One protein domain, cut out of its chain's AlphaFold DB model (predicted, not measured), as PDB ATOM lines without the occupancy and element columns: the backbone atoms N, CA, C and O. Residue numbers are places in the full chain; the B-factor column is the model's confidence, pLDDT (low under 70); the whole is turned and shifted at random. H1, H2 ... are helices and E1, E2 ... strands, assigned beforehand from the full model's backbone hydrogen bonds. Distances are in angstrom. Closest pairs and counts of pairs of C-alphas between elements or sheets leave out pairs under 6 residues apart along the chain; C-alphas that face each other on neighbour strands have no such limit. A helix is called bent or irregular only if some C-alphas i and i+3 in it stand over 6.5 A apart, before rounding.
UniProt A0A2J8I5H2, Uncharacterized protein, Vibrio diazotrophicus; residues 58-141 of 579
ATOM      1  N   GLN A  58       7.063 -18.982 -28.680       75.38
ATOM      2  CA  GLN A  58       6.968 -19.379 -27.278       75.38
ATOM      3  C   GLN A  58       5.872 -20.438 -27.149       75.38
ATOM      4  O   GLN A  58       4.691 -20.124 -27.288       75.38
ATOM      5  N   ILE A  59       6.242 -21.696 -26.912       77.25
ATOM      6  CA  ILE A  59       5.288 -22.811 -26.832       77.25
ATOM      7  C   ILE A  59       5.138 -23.241 -25.374       77.25
ATOM      8  O   ILE A  59       6.123 -23.565 -24.713       77.25
ATOM      9  N   HIS A  60       3.903 -23.267 -24.877       78.12
ATOM     10  CA  HIS A  60       3.587 -23.759 -23.541       78.12
ATOM     11  C   HIS A  60       3.265 -25.254 -23.628       78.12
ATOM     12  O   HIS A  60       2.208 -25.653 -24.113       78.12
ATOM     13  N   VAL A  61       4.195 -26.088 -23.160       72.94
ATOM     14  CA  VAL A  61       4.103 -27.560 -23.258       72.94
ATOM     15  C   VAL A  61       3.260 -28.170 -22.123       72.94
ATOM     16  O   VAL A  61       2.932 -29.349 -22.134       72.94
ATOM     17  N   GLU A  62       2.859 -27.353 -21.150       65.69
ATOM     18  CA  GLU A  62       2.209 -27.779 -19.903       65.69
ATOM     19  C   GLU A  62       0.760 -28.274 -20.075       65.69
ATOM     20  O   GLU A  62       0.217 -28.896 -19.163       65.69
ATOM     21  N   ALA A  63       0.109 -28.020 -21.217       64.44
ATOM     22  CA  ALA A  63      -1.258 -28.476 -21.472       64.44
ATOM     23  C   ALA A  63      -1.522 -28.764 -22.958       64.44
ATOM     24  O   ALA A  63      -1.300 -27.915 -23.823       64.44
ATOM     25  N   ALA A  64      -2.063 -29.955 -23.231       77.44
ATOM     26  CA  ALA A  64      -2.527 -30.372 -24.550       77.44
ATOM     27  C   ALA A  64      -4.002 -30.001 -24.741       77.44
ATOM     28  O   ALA A  64      -4.850 -30.329 -23.909       77.44
ATOM     29  N   TYR A  65      -4.320 -29.368 -25.860       82.44
ATOM     30  CA  TYR A  65      -5.681 -29.032 -26.264       82.44
ATOM     31  C   TYR A  65      -6.097 -29.912 -27.439       82.44
ATOM     32  O   TYR A  65      -5.255 -30.428 -28.170       82.44
ATOM     33  N   LYS A  66      -7.403 -30.109 -27.626       80.88
ATOM     34  CA  LYS A  66      -7.928 -30.853 -28.773       80.88
ATOM     35  C   LYS A  66      -8.744 -29.931 -29.670       80.88
ATOM     36  O   LYS A  66      -9.612 -29.217 -29.177       80.88
ATOM     37  N   ILE A  67      -8.488 -29.982 -30.972       78.50
ATOM     38  CA  ILE A  67      -9.254 -29.268 -32.006       78.50
ATOM     39  C   ILE A  67      -9.959 -30.272 -32.934       78.50
ATOM     40  O   ILE A  67      -9.718 -31.478 -32.836       78.50
ATOM     41  N   ASN A  68     -10.856 -29.789 -33.805       70.81
ATOM     42  CA  ASN A  68     -11.631 -30.605 -34.756       70.81
ATOM     43  C   ASN A  68     -12.394 -31.763 -34.081       70.81
ATOM     44  O   ASN A  68     -12.138 -32.936 -34.364       70.81
ATOM     45  N   ASN A  69     -13.293 -31.438 -33.144       70.06
ATOM     46  CA  ASN A  69     -14.104 -32.405 -32.385       70.06
ATOM     47  C   ASN A  69     -13.291 -33.530 -31.709       70.06
ATOM     48  O   ASN A  69     -13.750 -34.663 -31.608       70.06
ATOM     49  N   GLY A  70     -12.074 -33.232 -31.239       68.94
ATOM     50  CA  GLY A  70     -11.267 -34.181 -30.465       68.94
ATOM     51  C   GLY A  70     -10.199 -34.947 -31.257       68.94
ATOM     52  O   GLY A  70      -9.433 -35.684 -30.638       68.94
ATOM     53  N   SER A  71     -10.134 -34.772 -32.582       72.81
ATOM     54  CA  SER A  71      -9.285 -35.571 -33.485       72.81
ATOM     55  C   SER A  71      -7.814 -35.149 -33.541       72.81
ATOM     56  O   SER A  71      -6.961 -35.973 -33.860       72.81
ATOM     57  N   THR A  72      -7.476 -33.903 -33.201       80.38
ATOM     58  CA  THR A  72      -6.091 -33.406 -33.281       80.38
ATOM     59  C   THR A  72      -5.656 -32.824 -31.947       80.38
ATOM     60  O   THR A  72      -6.299 -31.906 -31.438       80.38
ATOM     61  N   GLN A  73      -4.560 -33.343 -31.387       82.38
ATOM     62  CA  GLN A  73      -3.924 -32.776 -30.198       82.38
ATOM     63  C   GLN A  73      -2.956 -31.657 -30.592       82.38
ATOM     64  O   GLN A  73      -2.120 -31.827 -31.480       82.38
ATOM     65  N   VAL A  74      -3.065 -30.520 -29.914       86.06
ATOM     66  CA  VAL A  74      -2.284 -29.313 -30.180       86.06
ATOM     67  C   VAL A  74      -1.793 -28.674 -28.885       86.06
ATOM     68  O   VAL A  74      -2.438 -28.753 -27.842       86.06
ATOM     69  N   LEU A  75      -0.654 -28.002 -28.964       87.94
ATOM     70  CA  LEU A  75      -0.053 -27.202 -27.908       87.94
ATOM     71  C   LEU A  75      -0.416 -25.733 -28.101       87.94
ATOM     72  O   LEU A  75      -0.460 -25.237 -29.226       87.94
ATOM     73  N   PHE A  76      -0.659 -25.022 -27.006       86.44
ATOM     74  CA  PHE A  76      -0.868 -23.580 -27.053       86.44
ATOM     75  C   PHE A  76       0.475 -22.848 -27.028       86.44
ATOM     76  O   PHE A  76       1.372 -23.181 -26.256       86.44
ATOM     77  N   GLY A  77       0.609 -21.812 -27.845       87.06
ATOM     78  CA  GLY A  77       1.787 -20.963 -27.836       87.06
ATOM     79  C   GLY A  77       1.531 -19.609 -28.469       87.06
ATOM     80  O   GLY A  77       0.436 -19.303 -28.946       87.06
ATOM     81  N   TYR A  78       2.578 -18.805 -28.510       85.06
ATOM     82  CA  TYR A  78       2.593 -17.505 -29.145       85.06
ATOM     83  C   TYR A  78       3.530 -17.521 -30.341       85.06
ATOM     84  O   TYR A  78       4.705 -17.873 -30.236       85.06
ATOM     85  N   SER A  79       2.990 -17.092 -31.479       80.38
ATOM     86  CA  SER A  79       3.792 -16.753 -32.644       80.38
ATOM     87  C   SER A  79       4.165 -15.282 -32.548       80.38
ATOM     88  O   SER A  79       3.278 -14.419 -32.520       80.38
ATOM     89  N   GLU A  80       5.459 -14.992 -32.481       72.44
ATOM     90  CA  GLU A  80       5.959 -13.624 -32.463       72.44
ATOM     91  C   GLU A  80       6.116 -13.079 -33.884       72.44
ATOM     92  O   GLU A  80       6.633 -13.736 -34.795       72.44
ATOM     93  N   ASN A  81       5.693 -11.833 -34.091       65.75
ATOM     94  CA  ASN A  81       6.017 -11.129 -35.320       65.75
ATOM     95  C   ASN A  81       7.510 -10.757 -35.328       65.75
ATOM     96  O   ASN A  81       7.954  -9.937 -34.527       65.75
ATOM     97  N   ARG A  82       8.258 -11.298 -36.300       62.69
ATOM     98  CA  ARG A  82       9.716 -11.115 -36.469       62.69
ATOM     99  C   ARG A  82      10.184  -9.655 -36.412       62.69
ATOM    100  O   ARG A  82      11.289  -9.368 -35.950       62.69
ATOM    101  N   LEU A  83       9.360  -8.728 -36.904       58.09
ATOM    102  CA  LEU A  83       9.698  -7.305 -36.982       58.09
ATOM    103  C   LEU A  83       9.268  -6.515 -35.741       58.09
ATOM    104  O   LEU A  83       9.848  -5.470 -35.461       58.09
ATOM    105  N   ILE A  84       8.242  -6.980 -35.024       62.94
ATOM    106  CA  ILE A  84       7.680  -6.301 -33.853       62.94
ATOM    107  C   ILE A  84       7.315  -7.378 -32.821       62.94
ATOM    108  O   ILE A  84       6.171  -7.835 -32.812       62.94
ATOM    109  N   PRO A  85       8.239  -7.751 -31.920       56.97
ATOM    110  CA  PRO A  85       8.002  -8.780 -30.899       56.97
ATOM    111  C   PRO A  85       6.805  -8.474 -29.978       56.97
ATOM    112  O   PRO A  85       6.199  -9.362 -29.390       56.97
ATOM    113  N   ALA A  86       6.396  -7.201 -29.886       61.34
ATOM    114  CA  ALA A  86       5.188  -6.798 -29.165       61.34
ATOM    115  C   ALA A  86       3.875  -7.303 -29.806       61.34
ATOM    116  O   ALA A  86       2.855  -7.368 -29.123       61.34
ATOM    117  N   LEU A  87       3.885  -7.676 -31.092       67.38
ATOM    118  CA  LEU A  87       2.753  -8.269 -31.808       67.38
ATOM    119  C   LEU A  87       2.843  -9.800 -31.743       67.38
ATOM    120  O   LEU A  87       3.177 -10.455 -32.731       67.38
ATOM    121  N   HIS A  88       2.544 -10.365 -30.575       75.44
ATOM    122  CA  HIS A  88       2.393 -11.807 -30.392       75.44
ATOM    123  C   HIS A  88       0.954 -12.230 -30.703       75.44
ATOM    124  O   HIS A  88      -0.014 -11.560 -30.329       75.44
ATOM    125  N   VAL A  89       0.798 -13.354 -31.399       82.62
ATOM    126  CA  VAL A  89      -0.518 -13.912 -31.725       82.62
ATOM    127  C   VAL A  89      -0.629 -15.306 -31.113       82.62
ATOM    128  O   VAL A  89       0.222 -16.144 -31.405       82.62
ATOM    129  N   PRO A  90      -1.668 -15.579 -30.303       84.19
ATOM    130  CA  PRO A  90      -1.898 -16.913 -29.769       84.19
ATOM    131  C   PRO A  90      -2.237 -17.887 -30.902       84.19
ATOM    132  O   PRO A  90      -3.062 -17.590 -31.774       84.19
ATOM    133  N   ARG A  91      -1.578 -19.043 -30.895       87.25
ATOM    134  CA  ARG A  91      -1.674 -20.092 -31.910       87.25
ATOM    135  C   ARG A  91      -1.687 -21.466 -31.257       87.25
ATOM    136  O   ARG A  91      -1.186 -21.653 -30.151       87.25
ATOM    137  N   PHE A  92      -2.256 -22.417 -31.980       86.75
ATOM    138  CA  PHE A  92      -2.148 -23.830 -31.667       86.75
ATOM    139  C   PHE A  92      -1.116 -24.470 -32.587       86.75
ATOM    140  O   PHE A  92      -1.160 -24.251 -33.794       86.75
ATOM    141  N   TYR A  93      -0.209 -25.251 -32.023       85.06
ATOM    142  CA  TYR A  93       0.858 -25.943 -32.734       85.06
ATOM    143  C   TYR A  93       0.644 -27.442 -32.607       85.06
ATOM    144  O   TYR A  93       0.311 -27.926 -31.529       85.06
ATOM    145  N   THR A  94       0.835 -28.202 -33.675       83.75
ATOM    146  CA  THR A  94       0.890 -29.662 -33.552       83.75
ATOM    147  C   THR A  94       2.126 -30.105 -32.771       83.75
ATOM    148  O   THR A  94       3.118 -29.384 -32.686       83.75
ATOM    149  N   TYR A  95       2.089 -31.317 -32.214       78.56
ATOM    150  CA  TYR A  95       3.220 -31.896 -31.472       78.56
ATOM    151  C   TYR A  95       4.477 -32.118 -32.322       78.56
ATOM    152  O   TYR A  95       5.586 -32.097 -31.800       78.56
ATOM    153  N   ASN A  96       4.311 -32.316 -33.630       76.88
ATOM    154  CA  ASN A  96       5.406 -32.371 -34.601       76.88
ATOM    155  C   ASN A  96       5.806 -30.974 -35.125       76.88
ATOM    156  O   ASN A  96       6.676 -30.881 -35.985       76.88
ATOM    157  N   PHE A  97       5.172 -29.904 -34.627       73.00
ATOM    158  CA  PHE A  97       5.412 -28.496 -34.967       73.00
ATOM    159  C   PHE A  97       5.311 -28.150 -36.463       73.00
ATOM    160  O   PHE A  97       5.784 -27.093 -36.882       73.00
ATOM    161  N   THR A  98       4.681 -29.013 -37.266       75.69
ATOM    162  CA  THR A  98       4.498 -28.806 -38.708       75.69
ATOM    163  C   THR A  98       3.330 -27.882 -39.015       75.69
ATOM    164  O   THR A  98       3.431 -27.060 -39.922       75.69
ATOM    165  N   ASP A  99       2.245 -27.975 -38.241       80.69
ATOM    166  CA  ASP A  99       0.994 -27.280 -38.529       80.69
ATOM    167  C   ASP A  99       0.637 -26.282 -37.427       80.69
ATOM    168  O   ASP A  99       0.776 -26.543 -36.226       80.69
ATOM    169  N   ILE A 100       0.163 -25.108 -37.854       83.12
ATOM    170  CA  ILE A 100      -0.183 -23.986 -36.978       83.12
ATOM    171  C   ILE A 100      -1.647 -23.601 -37.198       83.12
ATOM    172  O   ILE A 100      -2.016 -23.047 -38.236       83.12
ATOM    173  N   TYR A 101      -2.477 -23.808 -36.180       84.12
ATOM    174  CA  TYR A 101      -3.897 -23.469 -36.190       84.12
ATOM    175  C   TYR A 101      -4.174 -22.145 -35.467       84.12
ATOM    176  O   TYR A 101      -3.445 -21.704 -34.571       84.12
ATOM    177  N   LYS A 102      -5.246 -21.462 -35.881       84.44
ATOM    178  CA  LYS A 102      -5.745 -20.269 -35.184       84.44
ATOM    179  C   LYS A 102      -6.499 -20.695 -33.926       84.44
ATOM    180  O   LYS A 102      -7.289 -21.631 -33.971       84.44
ATOM    181  N   VAL A 103      -6.278 -19.978 -32.828       84.31
ATOM    182  CA  VAL A 103      -7.095 -20.120 -31.618       84.31
ATOM    183  C   VAL A 103      -8.430 -19.422 -31.864       84.31
ATOM    184  O   VAL A 103      -8.439 -18.285 -32.340       84.31
ATOM    185  N   HIS A 104      -9.540 -20.096 -31.565       83.75
ATOM    186  CA  HIS A 104     -10.878 -19.526 -31.706       83.75
ATOM    187  C   HIS A 104     -11.066 -18.339 -30.743       83.75
ATOM    188  O   HIS A 104     -10.525 -18.339 -29.634       83.75
ATOM    189  N   ASP A 105     -11.825 -17.314 -31.144       79.06
ATOM    190  CA  ASP A 105     -11.930 -16.060 -30.379       79.06
ATOM    191  C   ASP A 105     -12.536 -16.250 -28.977       79.06
ATOM    192  O   ASP A 105     -12.159 -15.536 -28.042       79.06
ATOM    193  N   SER A 106     -13.412 -17.248 -28.813       80.06
ATOM    194  CA  SER A 106     -13.980 -17.657 -27.516       80.06
ATOM    195  C   SER A 106     -12.907 -18.100 -26.520       80.06
ATOM    196  O   SER A 106     -12.925 -17.700 -25.355       80.06
ATOM    197  N   ASP A 107     -11.929 -18.869 -26.994       80.06
ATOM    198  CA  ASP A 107     -10.934 -19.537 -26.151       80.06
ATOM    199  C   ASP A 107      -9.694 -18.666 -25.976       80.06
ATOM    200  O   ASP A 107      -8.961 -18.777 -24.993       80.06
ATOM    201  N   ARG A 108      -9.481 -17.734 -26.908       82.50
ATOM    202  CA  ARG A 108      -8.331 -16.837 -26.938       82.50
ATOM    203  C   ARG A 108      -8.141 -16.082 -25.626       82.50
ATOM    204  O   ARG A 108      -7.018 -16.028 -25.124       82.50
ATOM    205  N   LYS A 109      -9.207 -15.496 -25.068       80.44
ATOM    206  CA  LYS A 109      -9.129 -14.714 -23.818       80.44
ATOM    207  C   LYS A 109      -8.810 -15.596 -22.609       80.44
ATOM    208  O   LYS A 109      -8.026 -15.191 -21.756       80.44
ATOM    209  N   VAL A 110      -9.392 -16.792 -22.555       84.00
ATOM    210  CA  VAL A 110      -9.204 -17.742 -21.450       84.00
ATOM    211  C   VAL A 110      -7.789 -18.312 -21.471       84.00
ATOM    212  O   VAL A 110      -7.078 -18.245 -20.470       84.00
ATOM    213  N   LEU A 111      -7.348 -18.798 -22.632       83.75
ATOM    214  CA  LEU A 111      -6.028 -19.400 -22.809       83.75
ATOM    215  C   LEU A 111      -4.907 -18.384 -22.618       83.75
ATOM    216  O   LEU A 111      -3.943 -18.683 -21.923       83.75
ATOM    217  N   SER A 112      -5.075 -17.157 -23.123       83.69
ATOM    218  CA  SER A 112      -4.076 -16.097 -22.922       83.69
ATOM    219  C   SER A 112      -3.971 -15.639 -21.463       83.69
ATOM    220  O   SER A 112      -2.937 -15.117 -21.065       83.69
ATOM    221  N   LYS A 113      -5.033 -15.804 -20.660       82.81
ATOM    222  CA  LYS A 113      -4.998 -15.524 -19.217       82.81
ATOM    223  C   LYS A 113      -4.337 -16.664 -18.439       82.81
ATOM    224  O   LYS A 113      -3.651 -16.405 -17.457       82.81
ATOM    225  N   LYS A 114      -4.559 -17.911 -18.866       83.38
ATOM    226  CA  LYS A 114      -4.013 -19.118 -18.232       83.38
ATOM    227  C   LYS A 114      -2.524 -19.315 -18.531       83.38
ATOM    228  O   LYS A 114      -1.777 -19.703 -17.644       83.38
ATOM    229  N   HIS A 115      -2.108 -19.022 -19.758       83.81
ATOM    230  CA  HIS A 115      -0.727 -19.106 -20.217       83.81
ATOM    231  C   HIS A 115      -0.311 -17.735 -20.756       83.81
ATOM    232  O   HIS A 115      -0.420 -17.502 -21.958       83.81
ATOM    233  N   PRO A 116       0.068 -16.787 -19.879       81.56
ATOM    234  CA  PRO A 116       0.451 -15.452 -20.309       81.56
ATOM    235  C   PRO A 116       1.768 -15.480 -21.088       81.56
ATOM    236  O   PRO A 116       2.700 -16.208 -20.748       81.56
ATOM    237  N   TYR A 117       1.857 -14.627 -22.106       77.19
ATOM    238  CA  TYR A 117       3.090 -14.402 -22.852       77.19
ATOM    239  C   TYR A 117       4.188 -13.843 -21.935       77.19
ATOM    240  O   TYR A 117       3.981 -12.828 -21.260       77.19
ATOM    241  N   VAL A 118       5.368 -14.469 -21.939       74.69
ATOM    242  CA  VAL A 118       6.516 -14.019 -21.140       74.69
ATOM    243  C   VAL A 118       7.449 -13.239 -22.055       74.69
ATOM    244  O   VAL A 118       8.041 -13.788 -22.977       74.69
ATOM    245  N   LYS A 119       7.585 -11.937 -21.803       65.50
ATOM    246  CA  LYS A 119       8.510 -11.083 -22.555       65.50
ATOM    247  C   LYS A 119       9.946 -11.429 -22.165       65.50
ATOM    248  O   LYS A 119      10.337 -11.140 -21.040       65.50
ATOM    249  N   ASP A 120      10.729 -11.971 -23.092       62.16
ATOM    250  CA  ASP A 120      12.166 -12.154 -22.881       62.16
ATOM    251  C   ASP A 120      12.901 -10.794 -22.986       62.16
ATOM    252  O   ASP A 120      12.884 -10.153 -24.047       62.16
ATOM    253  N   PRO A 121      13.534 -10.296 -21.903       57.88
ATOM    254  CA  PRO A 121      14.277  -9.039 -21.922       57.88
ATOM    255  C   PRO A 121      15.498  -9.064 -22.859       57.88
ATOM    256  O   PRO A 121      15.879  -8.005 -23.366       57.88
ATOM    257  N   LEU A 122      16.071 -10.236 -23.171       57.31
ATOM    258  CA  LEU A 122      17.183 -10.364 -24.129       57.31
ATOM    259  C   LEU A 122      16.787  -9.927 -25.544       57.31
ATOM    260  O   LEU A 122      17.631  -9.453 -26.307       57.31
ATOM    261  N   ILE A 123      15.500 -10.007 -25.892       58.09
ATOM    262  CA  ILE A 123      14.979  -9.515 -27.172       58.09
ATOM    263  C   ILE A 123      15.144  -7.993 -27.248       58.09
ATOM    264  O   ILE A 123      15.662  -7.475 -28.232       58.09
ATOM    265  N   TRP A 124      14.796  -7.250 -26.198       56.28
ATOM    266  CA  TRP A 124      14.966  -5.794 -26.197       56.28
ATOM    267  C   TRP A 124      16.443  -5.398 -26.251       56.28
ATOM    268  O   TRP A 124      16.811  -4.528 -27.039       56.28
ATOM    269  N   VAL A 125      17.305  -6.090 -25.503       57.38
ATOM    270  CA  VAL A 125      18.755  -5.841 -25.507       57.38
ATOM    271  C   VAL A 125      19.368  -6.104 -26.886       57.38
ATOM    272  O   VAL A 125      20.127  -5.275 -27.380       57.38
ATOM    273  N   ASN A 126      18.982  -7.181 -27.572       61.34
ATOM    274  CA  ASN A 126      19.491  -7.494 -28.912       61.34
ATOM    275  C   ASN A 126      18.985  -6.524 -29.994       61.34
ATOM    276  O   ASN A 126      19.716  -6.201 -30.933       61.34
ATOM    277  N   TYR A 127      17.740  -6.048 -29.888       62.78
ATOM    278  CA  TYR A 127      17.161  -5.116 -30.863       62.78
ATOM    279  C   TYR A 127      17.689  -3.686 -30.671       62.78
ATOM    280  O   TYR A 127      18.124  -3.062 -31.641       62.78
ATOM    281  N   PHE A 128      17.710  -3.180 -29.434       62.41
ATOM    282  CA  PHE A 128      18.207  -1.834 -29.131       62.41
ATOM    283  C   PHE A 128      19.731  -1.769 -29.148       62.41
ATOM    284  O   PHE A 128      20.281  -0.824 -29.707       62.41
ATOM    285  N   GLY A 129      20.417  -2.783 -28.617       61.41
ATOM    286  CA  GLY A 129      21.877  -2.869 -28.631       61.41
ATOM    287  C   GLY A 129      22.438  -2.915 -30.050       61.41
ATOM    288  O   GLY A 129      23.344  -2.150 -30.373       61.41
ATOM    289  N   GLY A 130      21.843  -3.714 -30.945       62.19
ATOM    290  CA  GLY A 130      22.246  -3.754 -32.354       62.19
ATOM    291  C   GLY A 130      22.048  -2.415 -33.074       62.19
ATOM    292  O   GLY A 130      22.929  -1.966 -33.805       62.19
ATOM    293  N   MET A 131      20.924  -1.732 -32.831       62.88
ATOM    294  CA  MET A 131      20.664  -0.403 -33.399       62.88
ATOM    295  C   MET A 131      21.618   0.662 -32.837       62.88
ATOM    296  O   MET A 131      22.083   1.523 -33.583       62.88
ATOM    297  N   LEU A 132      21.948   0.585 -31.545       62.88
ATOM    298  CA  LEU A 132      22.895   1.481 -30.884       62.88
ATOM    299  C   LEU A 132      24.313   1.306 -31.448       62.88
ATOM    300  O   LEU A 132      24.949   2.293 -31.801       62.88
ATOM    301  N   ILE A 133      24.782   0.064 -31.608       60.31
ATOM    302  CA  ILE A 133      26.089  -0.251 -32.213       60.31
ATOM    303  C   ILE A 133      26.155   0.273 -33.653       60.31
ATOM    304  O   ILE A 133      27.148   0.878 -34.052       60.31
ATOM    305  N   LEU A 134      25.077   0.117 -34.427       61.56
ATOM    306  CA  LEU A 134      24.983   0.640 -35.793       61.56
ATOM    307  C   LEU A 134      24.987   2.175 -35.842       61.56
ATOM    308  O   LEU A 134      25.620   2.767 -36.722       61.56
ATOM    309  N   LEU A 135      24.318   2.838 -34.896       64.69
ATOM    310  CA  LEU A 135      24.357   4.295 -34.755       64.69
ATOM    311  C   LEU A 135      25.757   4.786 -34.374       64.69
ATOM    312  O   LEU A 135      26.236   5.755 -34.955       64.69
ATOM    313  N   LEU A 136      26.445   4.094 -33.466       60.19
ATOM    314  CA  LEU A 136      27.820   4.416 -33.084       60.19
ATOM    315  C   LEU A 136      28.795   4.218 -34.252       60.19
ATOM    316  O   LEU A 136      29.635   5.081 -34.492       60.19
ATOM    317  N   LEU A 137      28.639   3.148 -35.038       57.03
ATOM    318  CA  LEU A 137      29.445   2.894 -36.236       57.03
ATOM    319  C   LEU A 137      29.211   3.956 -37.323       57.03
ATOM    320  O   LEU A 137      30.153   4.469 -37.921       57.03
ATOM    321  N   THR A 138      27.953   4.323 -37.577       57.78
ATOM    322  CA  THR A 138      27.625   5.368 -38.562       57.78
ATOM    323  C   THR A 138      28.081   6.747 -38.109       57.78
ATOM    324  O   THR A 138      28.568   7.524 -38.927       57.78
ATOM    325  N   PHE A 139      28.007   7.035 -36.812       61.47
ATOM    326  CA  PHE A 139      28.582   8.235 -36.222       61.47
ATOM    327  C   PHE A 139      30.111   8.250 -36.381       61.47
ATOM    328  O   PHE A 139      30.661   9.232 -36.883       61.47
ATOM    329  N   TRP A 140      30.795   7.138 -36.089       57.66
ATOM    330  CA  TRP A 140      32.241   6.972 -36.278       57.66
ATOM    331  C   TRP A 140      32.680   7.209 -37.733       57.66
ATOM    332  O   TRP A 140      33.580   8.011 -37.985       57.66
ATOM    333  N   LEU A 141      31.969   6.629 -38.706       54.09
ATOM    334  CA  LEU A 141      32.223   6.824 -40.144       54.09
ATOM    335  C   LEU A 141      31.976   8.264 -40.630       54.09
ATOM    336  O   LEU A 141      32.402   8.633 -41.725       54.09
TER     337      LEU A 141
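This is residues 58 to 141 of the 579 residues of an uncharacterized protein of Vibrio diazotrophicus (UniProt A0A2J8I5H2). A small, strongly twisted sheet of four strands, E1 to E4, has the short helix H1 across one face, and a second, longer helix, H2, leads away from the sheet, with its residues 128 to 141 sticking out as a free arm. This arm makes much of the length of the whole. The printed part has 84 residues, with four named strands and then two named helices in the order E1, E2, E3, E4, H1, H2; the sheet order is E1 - E2 - E3 - E4, all antiparallel, and the class is mixed, helices and strands. The whole is only just loose, close to extended, with a radius of gyration of the C-alphas of 17.4 A and spans of 61 by 25 by 21 A.

E1, residues 58 to 67, begins at C-alpha 58 (6.968, -19.379, -27.278), measures 19.6 A and bends by 96 degrees at residue 62. E2, residues 72 to 81, measures 25.4 A and bends by 58 degrees at residue 76. E3, residues 84 to 94, measures 24.3 A and bends by 80 degrees at residue 87. E4, residues 100 to 102, measures 6.9 A. H1, residues 105 to 114, measures 14.8 A from C-alpha 105 at (-11.930, -16.060, -30.379); it is only just irregular, with C-alphas 106 and 109 6.8 A apart. H2, residues 121 to 141, measures 30.1 A and ends at C-alpha 141 (32.223, 6.824, -40.144).

The strands form a meander, each the antiparallel neighbour of the one before, in three hairpins. Between E1 and E2, N 65 and O 74 are 2.8 A apart, within hydrogen-bond range. Between E2 and E3, N 77 and O 91 are within range at 2.9 A, and between E3 and E4, N 101 and O 92 at 2.8 A. E1 and E4 are the edge strands. H1 is on the sheet at a height of 9.8 A, over E2 and only just over E3 and E4, with 3 C-alphas falling on each of these two; it runs across the strands, at 78 degrees to E2 on the local plane. The closest C-alphas of E3 and H1 are those of Pro 90 and Arg 108, 7.0 A apart. H2 is not on the sheet; its closest C-alpha to E3 is that of Ile 123, 7.9 A from that of Pro 85. H1 and H2 are apart. Each O i to N i+4 pair of H2 is within hydrogen-bond range, against 4 of 6 in H1.

The two C-alphas farthest apart are those of Asn 69 and Leu 141, at 61.2 A. Without residues 128 to 141 the body spans 42 by 24 by 20 A. The printed part has no cut and no long link. The mean pLDDT of the printed part is 73.0, and residues 62 to 63, 70, 81 to 87 and 119 to 141 are under 70.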